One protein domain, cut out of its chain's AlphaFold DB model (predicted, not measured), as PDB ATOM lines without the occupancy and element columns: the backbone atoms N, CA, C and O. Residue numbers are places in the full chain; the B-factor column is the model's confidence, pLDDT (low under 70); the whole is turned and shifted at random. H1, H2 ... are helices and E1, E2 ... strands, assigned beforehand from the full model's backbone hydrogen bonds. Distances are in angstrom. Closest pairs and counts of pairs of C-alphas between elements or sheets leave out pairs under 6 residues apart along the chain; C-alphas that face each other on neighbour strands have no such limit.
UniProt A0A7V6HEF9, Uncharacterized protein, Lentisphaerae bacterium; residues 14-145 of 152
ATOM      1  N   TYR A  14     -34.582  10.672  34.323       91.38
ATOM      2  CA  TYR A  14     -33.305  11.375  34.366       91.38
ATOM      3  C   TYR A  14     -32.174  10.375  34.596       91.38
ATOM      4  O   TYR A  14     -32.208   9.621  35.564       91.38
ATOM      5  N   PHE A  15     -31.152  10.393  33.744       92.06
ATOM      6  CA  PHE A  15     -29.931   9.612  33.947       92.06
ATOM      7  C   PHE A  15     -28.844  10.528  34.495       92.06
ATOM      8  O   PHE A  15     -28.518  11.545  33.880       92.06
ATOM      9  N   VAL A  16     -28.305  10.187  35.661       90.12
ATOM     10  CA  VAL A  16     -27.295  10.989  36.361       90.12
ATOM     11  C   VAL A  16     -26.090  10.134  36.708       90.12
ATOM     12  O   VAL A  16     -26.193   8.915  36.784       90.12
ATOM     13  N   ASP A  17     -24.944  10.771  36.935       88.81
ATOM     14  CA  ASP A  17     -23.725  10.043  37.282       88.81
ATOM     15  C   ASP A  17     -23.853   9.357  38.650       88.81
ATOM     16  O   ASP A  17     -23.670   8.149  38.763       88.81
ATOM     17  N   THR A  18     -24.283  10.105  39.674       85.88
ATOM     18  CA  THR A  18     -24.479   9.584  41.034       85.88
ATOM     19  C   THR A  18     -25.746  10.143  41.690       85.88
ATOM     20  O   THR A  18     -26.176  11.266  41.417       85.88
ATOM     21  N   LEU A  19     -26.339   9.361  42.596       84.00
ATOM     22  CA  LEU A  19     -27.429   9.773  43.489       84.00
ATOM     23  C   LEU A  19     -26.987   9.580  44.942       84.00
ATOM     24  O   LEU A  19     -26.393   8.556  45.268       84.00
ATOM     25  N   ASN A  20     -27.275  10.550  45.817       78.56
ATOM     26  CA  ASN A  20     -26.970  10.491  47.257       78.56
ATOM     27  C   ASN A  20     -25.531  10.044  47.592       78.56
ATOM     28  O   ASN A  20     -25.326   9.287  48.534       78.56
ATOM     29  N   ARG A  21     -24.522  10.512  46.842       73.19
ATOM     30  CA  ARG A  21     -23.123  10.055  46.988       73.19
ATOM     31  C   ARG A  21     -22.974   8.531  46.811       73.19
ATOM     32  O   ARG A  21     -22.291   7.892  47.600       73.19
ATOM     33  N   GLU A  22     -23.620   7.982  45.780       66.06
ATOM     34  CA  GLU A  22     -23.531   6.580  45.316       66.06
ATOM     35  C   GLU A  22     -24.312   5.539  46.136       66.06
ATOM     36  O   GLU A  22     -24.276   4.352  45.823       66.06
ATOM     37  N   THR A  23     -25.087   5.940  47.144       69.94
ATOM     38  CA  THR A  23     -25.845   4.985  47.976       69.94
ATOM     39  C   THR A  23     -27.202   4.588  47.392       69.94
ATOM     40  O   THR A  23     -27.952   3.842  48.016       69.94
ATOM     41  N   THR A  24     -27.580   5.136  46.237       79.19
ATOM     42  CA  THR A  24     -28.923   4.985  45.670       79.19
ATOM     43  C   THR A  24     -28.833   4.728  44.169       79.19
ATOM     44  O   THR A  24     -28.244   5.517  43.439       79.19
ATOM     45  N   ALA A  25     -29.421   3.624  43.706       84.94
ATOM     46  CA  ALA A  25     -29.401   3.237  42.294       84.94
ATOM     47  C   ALA A  25     -30.485   3.953  41.467       84.94
ATOM     48  O   ALA A  25     -30.282   4.259  40.293       84.94
ATOM     49  N   GLY A  26     -31.631   4.230  42.087       87.56
ATOM     50  CA  GLY A  26     -32.763   4.925  41.494       87.56
ATOM     51  C   GLY A  26     -33.576   5.630  42.573       87.56
ATOM     52  O   GLY A  26     -33.493   5.280  43.748       87.56
ATOM     53  N   VAL A  27     -34.294   6.683  42.194       88.56
ATOM     54  CA  VAL A  27     -35.231   7.351  43.095       88.56
ATOM     55  C   VAL A  27     -36.414   7.929  42.334       88.56
ATOM     56  O   VAL A  27     -36.274   8.810  41.482       88.56
ATOM     57  N   ARG A  28     -37.605   7.483  42.712       89.75
ATOM     58  CA  ARG A  28     -38.885   8.052  42.305       89.75
ATOM     59  C   ARG A  28     -39.279   9.208  43.224       89.75
ATOM     60  O   ARG A  28     -39.332   9.092  44.449       89.75
ATOM     61  N   ARG A  29     -39.633  10.346  42.628       86.38
ATOM     62  CA  ARG A  29     -40.191  11.529  43.305       86.38
ATOM     63  C   ARG A  29     -41.482  11.981  42.620       86.38
ATOM     64  O   ARG A  29     -41.766  11.547  41.508       86.38
ATOM     65  N   PRO A  30     -42.272  12.878  43.239       80.88
ATOM     66  CA  PRO A  30     -43.459  13.441  42.596       80.88
ATOM     67  C   PRO A  30     -43.199  14.237  41.315       80.88
ATOM     68  O   PRO A  30     -44.160  14.699  40.738       80.88
ATOM     69  N   LYS A  31     -41.948  14.465  40.898       81.75
ATOM     70  CA  LYS A  31     -41.604  15.198  39.667       81.75
ATOM     71  C   LYS A  31     -40.959  14.315  38.593       81.75
ATOM     72  O   LYS A  31     -40.528  14.830  37.579       81.75
ATOM     73  N   GLY A  32     -40.801  13.018  38.851       87.25
ATOM     74  CA  GLY A  32     -40.094  12.112  37.948       87.25
ATOM     75  C   GLY A  32     -39.181  11.133  38.674       87.25
ATOM     76  O   GLY A  32     -39.161  11.054  39.908       87.25
ATOM     77  N   ILE A  33     -38.430  10.379  37.882       91.38
ATOM     78  CA  ILE A  33     -37.567   9.285  38.323       91.38
ATOM     79  C   ILE A  33     -36.132   9.595  37.906       91.38
ATOM     80  O   ILE A  33     -35.871   9.880  36.738       91.38
ATOM     81  N   ALA A  34     -35.192   9.510  38.842       92.31
ATOM     82  CA  ALA A  34     -33.767   9.609  38.546       92.31
ATOM     83  C   ALA A  34     -33.089   8.245  38.702       92.31
ATOM     84  O   ALA A  34     -33.380   7.516  39.646       92.31
ATOM     85  N   ILE A  35     -32.178   7.921  37.788       91.44
ATOM     86  CA  ILE A  35     -31.467   6.647  37.690       91.44
ATOM     87  C   ILE A  35     -29.964   6.944  37.638       91.44
ATOM     88  O   ILE A  35     -29.519   7.747  36.814       91.44
ATOM     89  N   ALA A  36     -29.190   6.326  38.530       89.00
ATOM     90  CA  ALA A  36     -27.736   6.465  38.554       89.00
ATOM     91  C   ALA A  36     -27.078   5.703  37.389       89.00
ATOM     92  O   ALA A  36     -27.645   4.753  36.848       89.00
ATOM     93  N   SER A  37     -25.872   6.107  36.996       84.12
ATOM     94  CA  SER A  37     -25.140   5.458  35.911       84.12
ATOM     95  C   SER A  37     -24.718   4.029  36.301       84.12
ATOM     96  O   SER A  37     -24.567   3.697  37.476       84.12
ATOM     97  N   GLY A  38     -24.584   3.138  35.313       78.75
ATOM     98  CA  GLY A  38     -24.123   1.759  35.538       78.75
ATOM     99  C   GLY A  38     -25.140   0.800  36.176       78.75
ATOM    100  O   GLY A  38     -24.796  -0.350  36.439       78.75
ATOM    101  N   VAL A  39     -26.387   1.228  36.400       79.56
ATOM    102  CA  VAL A  39     -27.447   0.368  36.958       79.56
ATOM    103  C   VAL A  39     -28.250  -0.347  35.863       79.56
ATOM    104  O   VAL A  39     -28.353   0.117  34.728       79.56
ATOM    105  N   GLY A  40     -28.818  -1.508  36.198       81.19
ATOM    106  CA  GLY A  40     -29.533  -2.366  35.249       81.19
ATOM    107  C   GLY A  40     -31.004  -1.993  35.019       81.19
ATOM    108  O   GLY A  40     -31.606  -1.222  35.770       81.19
ATOM    109  N   SER A  41     -31.618  -2.625  34.012       86.69
ATOM    110  CA  SER A  41     -33.036  -2.457  33.639       86.69
ATOM    111  C   SER A  41     -34.014  -2.715  34.790       86.69
ATOM    112  O   SER A  41     -35.062  -2.076  34.861       86.69
ATOM    113  N   ARG A  42     -33.654  -3.598  35.729       89.19
ATOM    114  CA  ARG A  42     -34.429  -3.845  36.951       89.19
ATOM    115  C   ARG A  42     -34.641  -2.572  37.769       89.19
ATOM    116  O   ARG A  42     -35.752  -2.352  38.226       89.19
ATOM    117  N   THR A  43     -33.605  -1.754  37.960       89.56
ATOM    118  CA  THR A  43     -33.713  -0.516  38.748       89.56
ATOM    119  C   THR A  43     -34.733   0.421  38.114       89.56
ATOM    120  O   THR A  43     -35.591   0.953  38.804       89.56
ATOM    121  N   ILE A  44     -34.711   0.549  36.785       90.81
ATOM    122  CA  ILE A  44     -35.701   1.347  36.054       90.81
ATOM    123  C   ILE A  44     -37.113   0.795  36.289       90.81
ATOM    124  O   ILE A  44     -38.013   1.557  36.630       90.81
ATOM    125  N   ALA A  45     -37.309  -0.519  36.145       92.62
ATOM    126  CA  ALA A  45     -38.610  -1.148  36.372       92.62
ATOM    127  C   ALA A  45     -39.116  -0.939  37.810       92.62
ATOM    128  O   ALA A  45     -40.279  -0.601  38.002       92.62
ATOM    129  N   HIS A  46     -38.239  -1.084  38.803       93.88
ATOM    130  CA  HIS A  46     -38.541  -0.881  40.219       93.88
ATOM    131  C   HIS A  46     -39.035   0.550  40.499       93.88
ATOM    132  O   HIS A  46     -40.115   0.734  41.059       93.88
ATOM    133  N   GLU A  47     -38.324   1.570  40.010       92.38
ATOM    134  CA  GLU A  47     -38.737   2.966  40.200       92.38
ATOM    135  C   GLU A  47     -40.022   3.326  39.439       92.38
ATOM    136  O   GLU A  47     -40.850   4.097  39.931       92.38
ATOM    137  N   VAL A  48     -40.225   2.760  38.244       93.06
ATOM    138  CA  VAL A  48     -41.475   2.937  37.487       93.06
ATOM    139  C   VAL A  48     -42.650   2.306  38.231       93.06
ATOM    140  O   VAL A  48     -43.726   2.895  38.289       93.06
ATOM    141  N   LEU A  49     -42.456   1.146  38.855       93.69
ATOM    142  CA  LEU A  49     -43.492   0.479  39.640       93.69
ATOM    143  C   LEU A  49     -43.791   1.204  40.963       93.69
ATOM    144  O   LEU A  49     -44.958   1.284  41.355       93.69
ATOM    145  N   HIS A  50     -42.804   1.846  41.594       92.75
ATOM    146  CA  HIS A  50     -43.081   2.843  42.637       92.75
ATOM    147  C   HIS A  50     -43.918   4.010  42.114       92.75
ATOM    148  O   HIS A  50     -44.723   4.603  42.851       92.75
ATOM    149  N   ASP A  51     -43.752   4.378  40.841       91.06
ATOM    150  CA  ASP A  51     -44.615   5.378  40.237       91.06
ATOM    151  C   ASP A  51     -46.038   4.882  39.969       91.06
ATOM    152  O   ASP A  51     -46.972   5.653  40.159       91.06
ATOM    153  N   CYS A  52     -46.219   3.585  39.713       91.88
ATOM    154  CA  CYS A  52     -47.516   2.895  39.671       91.88
ATOM    155  C   CYS A  52     -48.203   2.735  41.043       91.88
ATOM    156  O   CYS A  52     -49.354   2.296  41.108       91.88
ATOM    157  N   GLY A  53     -47.515   3.086  42.135       91.19
ATOM    158  CA  GLY A  53     -48.025   2.982  43.503       91.19
ATOM    159  C   GLY A  53     -47.686   1.677  44.222       91.19
ATOM    160  O   GLY A  53     -48.254   1.431  45.283       91.19
ATOM    161  N   LEU A  54     -46.772   0.866  43.677       94.44
ATOM    162  CA  LEU A  54     -46.262  -0.308  44.380       94.44
ATOM    163  C   LEU A  54     -45.257   0.088  45.470       94.44
ATOM    164  O   LEU A  54     -44.534   1.084  45.360       94.44
ATOM    165  N   GLU A  55     -45.225  -0.709  46.529       92.94
ATOM    166  CA  GLU A  55     -44.392  -0.509  47.713       92.94
ATOM    167  C   GLU A  55     -43.140  -1.389  47.658       92.94
ATOM    168  O   GLU A  55     -43.082  -2.375  46.928       92.94
ATOM    169  N   ASP A  56     -42.134  -1.038  48.454       93.44
ATOM    170  CA  ASP A  56     -41.004  -1.925  48.707       93.44
ATOM    171  C   ASP A  56     -41.416  -3.124  49.567       93.44
ATOM    172  O   ASP A  56     -42.196  -2.993  50.513       93.44
ATOM    173  N   ILE A  57     -40.794  -4.274  49.304       94.31
ATOM    174  CA  ILE A  57     -40.822  -5.445  50.187       94.31
ATOM    175  C   ILE A  57     -39.403  -5.837  50.605       94.31
ATOM    176  O   ILE A  57     -38.463  -5.825  49.806       94.31
ATOM    177  N   TYR A  58     -39.240  -6.200  51.873       92.31
ATOM    178  CA  TYR A  58     -37.944  -6.414  52.507       92.31
ATOM    179  C   TYR A  58     -37.741  -7.892  52.850       92.31
ATOM    180  O   TYR A  58     -38.660  -8.599  53.266       92.31
ATOM    181  N   ILE A  59     -36.508  -8.373  52.668       91.00
ATOM    182  CA  ILE A  59     -36.132  -9.773  52.943       91.00
ATOM    183  C   ILE A  59     -36.057 -10.092  54.443       91.00
ATOM    184  O   ILE A  59     -36.053 -11.268  54.810       91.00
ATOM    185  N   ALA A  60     -35.985  -9.062  55.286       91.56
ATOM    186  CA  ALA A  60     -35.851  -9.137  56.732       91.56
ATOM    187  C   ALA A  60     -36.485  -7.908  57.405       91.56
ATOM    188  O   ALA A  60     -36.733  -6.909  56.729       91.56
ATOM    189  N   ASP A  61     -36.747  -8.008  58.708       91.94
ATOM    190  CA  ASP A  61     -37.183  -6.882  59.542       91.94
ATOM    191  C   ASP A  61     -36.044  -5.877  59.821       91.94
ATOM    192  O   ASP A  61     -34.907  -6.043  59.368       91.94
ATOM    193  N   ASP A  62     -36.341  -4.844  60.616       88.94
ATOM    194  CA  ASP A  62     -35.382  -3.803  61.019       88.94
ATOM    195  C   ASP A  62     -34.205  -4.342  61.858       88.94
ATOM    196  O   ASP A  62     -33.191  -3.664  62.028       88.94
ATOM    197  N   GLN A  63     -34.326  -5.554  62.408       89.88
ATOM    198  CA  GLN A  63     -33.288  -6.242  63.178       89.88
ATOM    199  C   GLN A  63     -32.500  -7.249  62.323       89.88
ATOM    200  O   GLN A  63     -31.576  -7.887  62.828       89.88
ATOM    201  N   GLY A  64     -32.825  -7.381  61.033       88.94
ATOM    202  CA  GLY A  64     -32.174  -8.311  60.117       88.94
ATOM    203  C   GLY A  64     -32.695  -9.747  60.201       88.94
ATOM    204  O   GLY A  64     -32.043 -10.650  59.676       88.94
ATOM    205  N   ASN A  65     -33.861  -9.985  60.811       91.25
ATOM    206  CA  ASN A  65     -34.468 -11.314  60.877       91.25
ATOM    207  C   ASN A  65     -35.297 -11.614  59.612       91.25
ATOM    208  O   ASN A  65     -36.302 -10.942  59.353       91.25
ATOM    209  N   PRO A  66     -34.926 -12.632  58.814       91.62
ATOM    210  CA  PRO A  66     -35.680 -13.014  57.625       91.62
ATOM    211  C   PRO A  66     -36.945 -13.818  57.951       91.62
ATOM    212  O   PRO A  66     -37.040 -14.486  58.982       91.62
ATOM    213  N   LEU A  67     -37.895 -13.839  57.011       91.31
ATOM    214  CA  LEU A  67     -39.056 -14.736  57.070       91.31
ATOM    215  C   LEU A  67     -38.671 -16.152  56.624       91.31
ATOM    216  O   LEU A  67     -38.611 -16.453  55.428       91.31
ATOM    217  N   LEU A  68     -38.423 -17.020  57.605       93.25
ATOM    218  CA  LEU A  68     -38.069 -18.435  57.418       93.25
ATOM    219  C   LEU A  68     -39.291 -19.375  57.416       93.25
ATOM    220  O   LEU A  68     -39.149 -20.580  57.601       93.25
ATOM    221  N   GLU A  69     -40.497 -18.846  57.235       92.69
ATOM    222  CA  GLU A  69     -41.689 -19.664  56.994       92.69
ATOM    223  C   GLU A  69     -41.742 -20.128  55.533       92.69
ATOM    224  O   GLU A  69     -41.223 -19.450  54.646       92.69
ATOM    225  N   LEU A  70     -42.340 -21.294  55.268       94.00
ATOM    226  CA  LEU A  70     -42.590 -21.742  53.896       94.00
ATOM    227  C   LEU A  70     -43.638 -20.853  53.224       94.00
ATOM    228  O   LEU A  70     -44.554 -20.347  53.876       94.00
ATOM    229  N   VAL A  71     -43.519 -20.707  51.906       93.25
ATOM    230  CA  VAL A  71     -44.556 -20.066  51.094       93.25
ATOM    231  C   VAL A  71     -45.855 -20.863  51.224       93.25
ATOM    232  O   VAL A  71     -45.878 -22.084  51.076       93.25
ATOM    233  N   ALA A  72     -46.949 -20.157  51.482       93.62
ATOM    234  CA  ALA A  72     -48.269 -20.736  51.682       93.62
ATOM    235  C   ALA A  72     -49.339 -19.908  50.953       93.62
ATOM    236  O   ALA A  72     -49.065 -18.794  50.499       93.62
ATOM    237  N   GLU A  73     -50.561 -20.432  50.851       94.75
ATOM    238  CA  GLU A  73     -51.672 -19.778  50.145       94.75
ATOM    239  C   GLU A  73     -51.933 -18.366  50.667       94.75
ATOM    240  O   GLU A  73     -52.030 -17.421  49.892       94.75
ATOM    241  N   GLN A  74     -51.928 -18.189  51.987       94.00
ATOM    242  CA  GLN A  74     -52.088 -16.882  52.618       94.00
ATOM    243  C   GLN A  74     -50.940 -15.906  52.321       94.00
ATOM    244  O   GLN A  74     -51.097 -14.702  52.521       94.00
ATOM    245  N   SER A  75     -49.779 -16.406  51.889       94.19
ATOM    246  CA  SER A  75     -48.612 -15.581  51.576       94.19
ATOM    247  C   SER A  75     -48.643 -15.031  50.153       94.19
ATOM    248  O   SER A  75     -48.052 -13.979  49.913       94.19
ATOM    249  N   ILE A  76     -49.296 -15.740  49.225       94.81
ATOM    250  CA  ILE A  76     -49.377 -15.408  47.794       94.81
ATOM    251  C   ILE A  76     -50.738 -15.818  47.194       94.81
ATOM    252  O   ILE A  76     -50.787 -16.593  46.239       94.81
ATOM    253  N   PRO A  77     -51.868 -15.322  47.722       94.75
ATOM    254  CA  PRO A  77     -53.195 -15.855  47.397       94.75
ATOM    255  C   PRO A  77     -53.535 -15.805  45.901       94.75
ATOM    256  O   PRO A  77     -54.223 -16.687  45.399       94.75
ATOM    257  N   ALA A  78     -53.031 -14.804  45.174       94.31
ATOM    258  CA  ALA A  78     -53.276 -14.648  43.740       94.31
ATOM    259  C   ALA A  78     -52.457 -15.609  42.855       94.31
ATOM    260  O   ALA A  78     -52.867 -15.897  41.734       94.31
ATOM    261  N   ASP A  79     -51.312 -16.093  43.342       93.88
ATOM    262  CA  ASP A  79     -50.380 -16.934  42.579       93.88
ATOM    263  C   ASP A  79     -50.313 -18.380  43.111       93.88
ATOM    264  O   ASP A  79     -49.612 -19.236  42.555       93.88
ATOM    265  N   TRP A  80     -51.031 -18.671  44.201       94.12
ATOM    266  CA  TRP A  80     -51.030 -19.978  44.844       94.12
ATOM    267  C   TRP A  80     -51.537 -21.072  43.903       94.12
ATOM    268  O   TRP A  80     -52.540 -20.920  43.210       94.12
ATOM    269  N   GLY A  81     -50.822 -22.199  43.857       88.31
ATOM    270  CA  GLY A  81     -51.166 -23.318  42.976       88.31
ATOM    271  C   GLY A  81     -50.947 -23.060  41.477       88.31
ATOM    272  O   GLY A  81     -51.111 -23.985  40.688       88.31
ATOM    273  N   GLY A  82     -50.508 -21.863  41.068       86.25
ATOM    274  CA  GLY A  82     -50.247 -21.517  39.664       86.25
ATOM    275  C   GLY A  82     -48.954 -22.108  39.081       86.25
ATOM    276  O   GLY A  82     -48.666 -21.922  37.903       86.25
ATOM    277  N   GLY A  83     -48.143 -22.795  39.897       82.81
ATOM    278  CA  GLY A  83     -46.888 -23.447  39.492       82.81
ATOM    279  C   GLY A  83     -45.679 -22.514  39.327       82.81
ATOM    280  O   GLY A  83     -44.556 -22.992  39.189       82.81
ATOM    281  N   TYR A  84     -45.884 -21.195  39.380       80.94
ATOM    282  CA  TYR A  84     -44.834 -20.188  39.188       80.94
ATOM    283  C   TYR A  84     -43.935 -19.984  40.424       80.94
ATOM    284  O   TYR A  84     -42.713 -19.796  40.316       80.94
ATOM    285  N   TYR A  85     -44.525 -20.070  41.618       83.56
ATOM    286  CA  TYR A  85     -43.806 -20.054  42.889       83.56
ATOM    287  C   TYR A  85     -43.770 -21.457  43.489       83.56
ATOM    288  O   TYR A  85     -44.798 -22.118  43.626       83.56
ATOM    289  N   ASN A  86     -42.568 -21.919  43.836       82.50
ATOM    290  CA  ASN A  86     -42.371 -23.223  44.456       82.50
ATOM    291  C   ASN A  86     -42.840 -23.157  45.925       82.50
ATOM    292  O   ASN A  86     -42.227 -22.424  46.696       82.50
ATOM    293  N   PRO A  87     -43.870 -23.919  46.342       79.62
ATOM    294  CA  PRO A  87     -44.382 -23.872  47.716       79.62
ATOM    295  C   PRO A  87     -43.382 -24.413  48.754       79.62
ATOM    296  O   PRO A  87     -43.541 -24.195  49.949       79.62
ATOM    297  N   TRP A  88     -42.330 -25.104  48.312       86.00
ATOM    298  CA  TRP A  88     -41.281 -25.648  49.175       86.00
ATOM    299  C   TRP A  88     -40.130 -24.671  49.431       86.00
ATOM    300  O   TRP A  88     -39.169 -25.031  50.110       86.00
ATOM    301  N   VAL A  89     -40.190 -23.452  48.884       88.19
ATOM    302  CA  VAL A  89     -39.228 -22.399  49.221       88.19
ATOM    303  C   VAL A  89     -39.697 -21.613  50.437       88.19
ATOM    304  O   VAL A  89     -40.888 -21.487  50.718       88.19
ATOM    305  N   LEU A  90     -38.731 -21.067  51.160       92.81
ATOM    306  CA  LEU A  90     -38.977 -20.151  52.260       92.81
ATOM    307  C   LEU A  90     -39.408 -18.776  51.716       92.81
ATOM    308  O   LEU A  90     -38.953 -18.354  50.647       92.81
ATOM    309  N   GLN A  91     -40.221 -18.043  52.474       93.38
ATOM    310  CA  GLN A  91     -40.775 -16.744  52.088       93.38
ATOM    311  C   GLN A  91     -39.672 -15.736  51.735       93.38
ATOM    312  O   GLN A  91     -39.762 -15.062  50.712       93.38
ATOM    313  N   HIS A  92     -38.571 -15.693  52.498       91.06
ATOM    314  CA  HIS A  92     -37.402 -14.864  52.158       91.06
ATOM    315  C   HIS A  92     -36.816 -15.167  50.759       91.06
ATOM    316  O   HIS A  92     -36.337 -14.260  50.084       91.06
ATOM    317  N   GLY A  93     -36.876 -16.419  50.291       90.44
ATOM    318  CA  GLY A  93     -36.384 -16.840  48.982       90.44
ATOM    319  C   GLY A  93     -37.329 -16.424  47.860       90.44
ATOM    320  O   GLY A  93     -36.870 -16.019  46.795       90.44
ATOM    321  N   LEU A  94     -38.642 -16.440  48.116       92.19
ATOM    322  CA  LEU A  94     -39.630 -15.858  47.209       92.19
ATOM    323  C   LEU A  94     -39.431 -14.344  47.085       92.19
ATOM    324  O   LEU A  94     -39.337 -13.840  45.971       92.19
ATOM    325  N   ILE A  95     -39.285 -13.629  48.206       93.00
ATOM    326  CA  ILE A  95     -39.086 -12.170  48.216       93.00
ATOM    327  C   ILE A  95     -37.835 -11.780  47.416       93.00
ATOM    328  O   ILE A  95     -37.853 -10.791  46.684       93.00
ATOM    329  N   LYS A  96     -36.763 -12.584  47.474       90.62
ATOM    330  CA  LYS A  96     -35.546 -12.350  46.679       90.62
ATOM    331  C   LYS A  96     -35.783 -12.317  45.167       90.62
ATOM    332  O   LYS A  96     -35.024 -11.637  44.478       90.62
ATOM    333  N   ARG A  97     -36.819 -13.004  44.672       91.06
ATOM    334  CA  ARG A  97     -37.189 -13.060  43.250       91.06
ATOM    335  C   ARG A  97     -37.990 -11.850  42.774       91.06
ATOM    336  O   ARG A  97     -38.060 -11.634  41.568       91.06
ATOM    337  N   LEU A  98     -38.558 -11.051  43.675       93.44
ATOM    338  CA  LEU A  98     -39.486  -9.987  43.299       93.44
ATOM    339  C   LEU A  98     -38.769  -8.724  42.806       93.44
ATOM    340  O   LEU A  98     -37.763  -8.290  43.376       93.44
ATOM    341  N   VAL A  99     -39.339  -8.080  41.787       94.06
ATOM    342  CA  VAL A  99     -38.848  -6.797  41.263       94.06
ATOM    343  C   VAL A  99     -38.937  -5.682  42.307       94.06
ATOM    344  O   VAL A  99     -38.005  -4.890  42.425       94.06
ATOM    345  N   MET A 100     -39.986  -5.685  43.138       94.75
ATOM    346  CA  MET A 100     -40.213  -4.712  44.219       94.75
ATOM    347  C   MET A 100     -39.406  -4.988  45.496       94.75
ATOM    348  O   MET A 100     -39.614  -4.345  46.521       94.75
ATOM    349  N   ARG A 101     -38.478  -5.950  45.469       92.31
ATOM    350  CA  ARG A 101     -37.558  -6.181  46.585       92.31
ATOM    351  C   ARG A 101     -36.668  -4.954  46.804       92.31
ATOM    352  O   ARG A 101     -35.889  -4.607  45.907       92.31
ATOM    353  N   SER A 102     -36.693  -4.397  48.012       86.62
ATOM    354  CA  SER A 102     -35.789  -3.312  48.401       86.62
ATOM    355  C   SER A 102     -34.323  -3.775  48.372       86.62
ATOM    356  O   SER A 102     -33.995  -4.946  48.608       86.62
ATOM    357  N   PHE A 103     -33.418  -2.874  47.999       69.88
ATOM    358  CA  PHE A 103     -32.013  -3.193  47.762       69.88
ATOM    359  C   PHE A 103     -31.224  -3.162  49.076       69.88
ATOM    360  O   PHE A 103     -31.004  -2.090  49.628       69.88
ATOM    361  N   LEU A 104     -30.761  -4.320  49.566       53.09
ATOM    362  CA  LEU A 104     -29.874  -4.361  50.738       53.09
ATOM    363  C   LEU A 104     -28.410  -4.675  50.402       53.09
ATOM    364  O   LEU A 104     -27.541  -4.255  51.154       53.09
ATOM    365  N   THR A 105     -28.092  -5.323  49.273       48.50
ATOM    366  CA  THR A 105     -26.696  -5.521  48.829       48.50
ATOM    367  C   THR A 105     -26.594  -5.748  47.315       48.50
ATOM    368  O   THR A 105     -27.502  -6.290  46.687       48.50
ATOM    369  N   SER A 106     -25.465  -5.344  46.725       48.06
ATOM    370  CA  SER A 106     -25.140  -5.446  45.292       48.06
ATOM    371  C   SER A 106     -24.708  -6.842  44.819       48.06
ATOM    372  O   SER A 106     -24.343  -6.997  43.656       48.06
ATOM    373  N   GLN A 107     -24.729  -7.851  45.696       47.06
ATOM    374  CA  GLN A 107     -24.139  -9.171  45.441       47.06
ATOM    375  C   GLN A 107     -25.139 -10.307  45.198       47.06
ATOM    376  O   GLN A 107     -24.714 -11.390  44.808       47.06
ATOM    377  N   GLU A 108     -26.442 -10.096  45.396       51.78
ATOM    378  CA  GLU A 108     -27.443 -11.137  45.134       51.78
ATOM    379  C   GLU A 108     -28.196 -10.879  43.833       51.78
ATOM    380  O   GLU A 108     -28.637  -9.748  43.591       51.78
ATOM    381  N   ASP A 109     -28.396 -11.952  43.052       54.59
ATOM    382  CA  ASP A 109     -29.252 -11.968  41.867       54.59
ATOM    383  C   ASP A 109     -30.535 -11.192  42.158       54.59
ATOM    384  O   ASP A 109     -31.282 -11.440  43.114       54.59
ATOM    385  N   ALA A 110     -30.710 -10.131  41.385       68.19
ATOM    386  CA  ALA A 110     -31.737  -9.158  41.641       68.19
ATOM    387  C   ALA A 110     -33.026  -9.667  40.995       68.19
ATOM    388  O   ALA A 110     -33.118  -9.755  39.774       68.19
ATOM    389  N   GLY A 111     -34.003 -10.022  41.829       79.25
ATOM    390  CA  GLY A 111     -35.295 -10.520  41.384       79.25
ATOM    391  C   GLY A 111     -35.985  -9.615  40.359       79.25
ATOM    392  O   GLY A 111     -35.930  -8.387  40.475       79.25
ATOM    393  N   THR A 112     -36.630 -10.227  39.368       89.75
ATOM    394  CA  THR A 112     -37.352  -9.558  38.271       89.75
ATOM    395  C   THR A 112     -38.823  -9.959  38.187       89.75
ATOM    396  O   THR A 112     -39.522  -9.518  37.277       89.75
ATOM    397  N   ASP A 113     -39.300 -10.790  39.111       93.25
ATOM    398  CA  ASP A 113     -40.658 -11.321  39.081       93.25
ATOM    399  C   ASP A 113     -41.646 -10.246  39.557       93.25
ATOM    400  O   ASP A 113     -41.432  -9.593  40.584       93.25
ATOM    401  N   LEU A 114     -42.741 -10.069  38.817       94.81
ATOM    402  CA  LEU A 114     -43.868  -9.224  39.204       94.81
ATOM    403  C   LEU A 114     -45.065 -10.135  39.534       94.81
ATOM    404  O   LEU A 114     -45.647 -10.706  38.606       94.81
ATOM    405  N   PRO A 115     -45.430 -10.303  40.819       95.38
ATOM    406  CA  PRO A 115     -46.516 -11.191  41.222       95.38
ATOM    407  C   PRO A 115     -47.873 -10.678  40.736       95.38
ATOM    408  O   PRO A 115     -48.034  -9.495  40.413       95.38
ATOM    409  N   SER A 116     -48.871 -11.560  40.694       96.12
ATOM    410  CA  SER A 116     -50.220 -11.169  40.272       96.12
ATOM    411  C   SER A 116     -50.897 -10.281  41.317       96.12
ATOM    412  O   SER A 116     -51.647  -9.374  40.957       96.12
ATOM    413  N   GLY A 117     -50.597 -10.496  42.602       95.31
ATOM    414  CA  GLY A 117     -51.170  -9.725  43.703       95.31
ATOM    415  C   GLY A 117     -50.217  -9.489  44.868       95.31
ATOM    416  O   GLY A 117     -49.002  -9.640  44.740       95.31
ATOM    417  N   ASP A 118     -50.787  -9.067  45.994       95.69
ATOM    418  CA  ASP A 118     -50.021  -8.750  47.196       95.69
ATOM    419  C   ASP A 118     -49.290  -9.981  47.734       95.69
ATOM    420  O   ASP A 118     -49.806 -11.103  47.722       95.69
ATOM    421  N   VAL A 119     -48.082  -9.744  48.237       96.00
ATOM    422  CA  VAL A 119     -47.224 -10.786  48.798       96.00
ATOM    423  C   VAL A 119     -46.994 -10.493  50.263       96.00
ATOM    424  O   VAL A 119     -46.664  -9.373  50.647       96.00
ATOM    425  N   ARG A 120     -47.124 -11.517  51.100       95.75
ATOM    426  CA  ARG A 120     -46.779 -11.409  52.513       95.75
ATOM    427  C   ARG A 120     -45.286 -11.119  52.692       95.75
ATOM    428  O   ARG A 120     -44.442 -11.895  52.252       95.75
ATOM    429  N   GLY A 121     -44.950 -10.056  53.407       95.19
ATOM    430  CA  GLY A 121     -43.569  -9.743  53.746       95.19
ATOM    431  C   GLY A 121     -43.435  -8.543  54.661       95.19
ATOM    432  O   GLY A 121     -44.424  -8.001  55.152       95.19
ATOM    433  N   TRP A 122     -42.188  -8.152  54.894       94.62
ATOM    434  CA  TRP A 122     -41.862  -6.919  55.593       94.62
ATOM    435  C   TRP A 122     -42.021  -5.740  54.640       94.62
ATOM    436  O   TRP A 122     -41.479  -5.770  53.538       94.62
ATOM    437  N   HIS A 123     -42.762  -4.721  55.051       93.50
ATOM    438  CA  HIS A 123     -42.956  -3.488  54.290       93.50
ATOM    439  C   HIS A 123     -43.246  -2.325  55.243       93.50
ATOM    440  O   HIS A 123     -43.514  -2.533  56.429       93.50
ATOM    441  N   HIS A 124     -43.195  -1.091  54.749       89.31
ATOM    442  CA  HIS A 124     -43.623   0.054  55.549       89.31
ATOM    443  C   HIS A 124     -45.150   0.106  55.636       89.31
ATOM    444  O   HIS A 124     -45.851  -0.059  54.640       89.31
ATOM    445  N   GLY A 125     -45.676   0.357  56.838       74.94
ATOM    446  CA  GLY A 125     -47.117   0.454  57.053       74.94
ATOM    447  C   GLY A 125     -47.781   1.631  56.316       74.94
ATOM    448  O   GLY A 125     -47.109   2.591  55.920       74.94
ATOM    449  N   PRO A 126     -49.120   1.592  56.156       60.91
ATOM    450  CA  PRO A 126     -49.874   2.644  55.482       60.91
ATOM    451  C   PRO A 126     -49.604   4.013  56.119       60.91
ATOM    452  O   PRO A 126     -49.739   4.193  57.327       60.91
ATOM    453  N   GLY A 127     -49.215   4.978  55.281       56.56
ATOM    454  CA  GLY A 127     -48.837   6.333  55.695       56.56
ATOM    455  C   GLY A 127     -47.393   6.717  55.373       56.56
ATOM    456  O   GLY A 127     -47.062   7.886  55.541       56.56
ATOM    457  N   GLY A 128     -46.545   5.788  54.903       47.81
ATOM    458  CA  GLY A 128     -45.235   6.066  54.275       47.81
ATOM    459  C   GLY A 128     -44.203   6.826  55.129       47.81
ATOM    460  O   GLY A 128     -43.104   7.099  54.659       47.81
ATOM    461  N   GLY A 129     -44.558   7.182  56.366       47.53
ATOM    462  CA  GLY A 129     -43.740   7.915  57.333       47.53
ATOM    463  C   GLY A 129     -43.432   7.119  58.602       47.53
ATOM    464  O   GLY A 129     -42.798   7.650  59.510       47.53
ATOM    465  N   GLY A 130     -43.877   5.862  58.687       55.22
ATOM    466  CA  GLY A 130     -43.457   4.944  59.741       55.22
ATOM    467  C   GLY A 130     -42.080   4.383  59.406       55.22
ATOM    468  O   GLY A 130     -41.938   3.678  58.414       55.22
ATOM    469  N   THR A 131     -41.072   4.686  60.223       65.94
ATOM    470  CA  THR A 131     -39.697   4.197  60.023       65.94
ATOM    471  C   THR A 131     -39.557   2.688  60.190       65.94
ATOM    472  O   THR A 131     -38.534   2.149  59.796       65.94
ATOM    473  N   SER A 132     -40.546   2.022  60.786       83.81
ATOM    474  CA  SER A 132     -40.460   0.603  61.115       83.81
ATOM    475  C   SER A 132     -41.165  -0.277  60.097       83.81
ATOM    476  O   SER A 132     -42.257   0.053  59.615       83.81
ATOM    477  N   LEU A 133     -40.547  -1.417  59.813       90.44
ATOM    478  CA  LEU A 133     -41.132  -2.467  58.997       90.44
ATOM    479  C   LEU A 133     -42.225  -3.207  59.774       90.44
ATOM    480  O   LEU A 133     -42.079  -3.533  60.953       90.44
ATOM    481  N   ILE A 134     -43.330  -3.494  59.094       93.19
ATOM    482  CA  ILE A 134     -44.420  -4.333  59.593       93.19
ATOM    483  C   ILE A 134     -44.547  -5.588  58.736       93.19
ATOM    484  O   ILE A 134     -44.209  -5.581  57.552       93.19
ATOM    485  N   LEU A 135     -45.048  -6.668  59.335       94.50
ATOM    486  CA  LEU A 135     -45.281  -7.931  58.644       94.50
ATOM    487  C   LEU A 135     -46.732  -8.019  58.174       94.50
ATOM    488  O   LEU A 135     -47.649  -8.122  58.992       94.50
ATOM    489  N   GLY A 136     -46.944  -8.042  56.863       94.94
ATOM    490  CA  GLY A 136     -48.285  -7.988  56.289       94.94
ATOM    491  C   GLY A 136     -48.311  -8.228  54.780       94.94
ATOM    492  O   GLY A 136     -47.288  -8.600  54.204       94.94
ATOM    493  N   PRO A 137     -49.484  -8.093  54.142       95.19
ATOM    494  CA  PRO A 137     -49.596  -8.093  52.688       95.19
ATOM    495  C   PRO A 137     -48.996  -6.798  52.119       95.19
ATOM    496  O   PRO A 137     -49.547  -5.715  52.307       95.19
ATOM    497  N   ALA A 138     -47.867  -6.918  51.424       95.44
ATOM    498  CA  ALA A 138     -47.200  -5.809  50.756       95.44
ATOM    499  C   ALA A 138     -47.742  -5.628  49.331       95.44
ATOM    500  O   ALA A 138     -47.915  -6.603  48.589       95.44
ATOM    501  N   LYS A 139     -47.951  -4.369  48.927       95.88
ATOM    502  CA  LYS A 139     -48.488  -4.000  47.610       95.88
ATOM    503  C   LYS A 139     -47.426  -4.057  46.524       95.88
ATOM    504  O   LYS A 139     -46.902  -3.033  46.094       95.88
ATOM    505  N   VAL A 140     -47.107  -5.269  46.088       95.81
ATOM    506  CA  VAL A 140     -46.024  -5.534  45.123       95.81
ATOM    507  C   VAL A 140     -46.489  -6.197  43.830       95.81
ATOM    508  O   VAL A 140     -45.667  -6.425  42.945       95.81
ATOM    509  N   GLY A 141     -47.778  -6.521  43.716       95.81
ATOM    510  CA  GLY A 141     -48.335  -7.224  42.562       95.81
ATOM    511  C   GLY A 141     -49.112  -6.348  41.590       95.81
ATOM    512  O   GLY A 141     -49.488  -5.214  41.888       95.81
ATOM    513  N   GLN A 142     -49.395  -6.918  40.419       95.56
ATOM    514  CA  GLN A 142     -50.122  -6.270  39.323       95.56
ATOM    515  C   GLN A 142     -51.489  -5.729  39.761       95.56
ATOM    516  O   GLN A 142     -51.858  -4.621  39.376       95.56
ATOM    517  N   SER A 143     -52.221  -6.472  40.602       95.62
ATOM    518  CA  SER A 143     -53.543  -6.065  41.100       95.62
ATOM    519  C   SER A 143     -53.534  -4.775  41.926       95.62
ATOM    520  O   SER A 143     -54.588  -4.176  42.121       95.62
ATOM    521  N   SER A 144     -52.365  -4.367  42.425       95.12
ATOM    522  CA  SER A 144     -52.191  -3.228  43.333       95.12
ATOM    523  C   SER A 144     -51.643  -1.982  42.633       95.12
ATOM    524  O   SER A 144     -51.371  -0.976  43.285       95.12
ATOM    525  N   ILE A 145     -51.518  -2.018  41.302       94.38
ATOM    526  CA  ILE A 145     -51.217  -0.846  40.477       94.38
ATOM    527  C   ILE A 145     -52.423   0.095  40.501       94.38
ATOM    528  O   ILE A 145     -53.518  -0.264  40.071       94.38
TER     529      ILE A 145
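Overview. This is residues 14 to 145 of the 152 residues of an uncharacterized protein of Lentisphaerae bacterium (UniProt A0A7V6HEF9). With little regular structure, a small sheet, E1 E3 E2, covered on one face by helix H1, makes one end; long loops with short helix H2 and hairpin E4 E5 make the rest. The 132 printed residues run E1 E2 E3 H1 H2 E4 E5, mixed in class, 42 in named elements. The first sheet is mixed, the second antiparallel. It is compact, radius of gyration of the C-alphas 14.7 A, spanning 42 by 29 by 29 A.

Along the chain. E1 is residues 14 to 16, from C-alpha 14 at (-33.305, 11.375, 34.366), E2 26 to 29, E3 32 to 36. H1 is 41 to 51, 15.5 A long; H2 is 91 to 97. E4 is 119 to 124, 13.3 A; E5 is 133 to 138, ending at C-alpha 138 (-47.200, -5.809, 50.756).

Arrangement. E3 is parallel to E1, with N 14 and O 33 at 2.8 A, and forms a hairpin with E2, with N 27 and O 34 at 2.8 A. H1 is on this sheet, two layers, a helix on one face, at a height of 8.4 A; the closest C-alphas of H1 and E2 are Glu 47 and Arg 28, 5.5 A. Antiparallel E4 and E5 have N 121 and O 136 at 2.9 A; the closest C-alphas of H2 and E4, Ile 95 and Gly 121, are 7.5 A apart. Every O i to N i+4 pair is within hydrogen-bond range in H1, 2 of 3 in H2.

Size, cuts and confidence. The printed part has no cut; its farthest C-alphas, Arg 21 and Gly 81, are 43.8 A apart. The links H1 to H2 and H2 to E4 are long. Model pLDDT is under 70 at residues 22 to 23, 103 to 110 and 126 to 131.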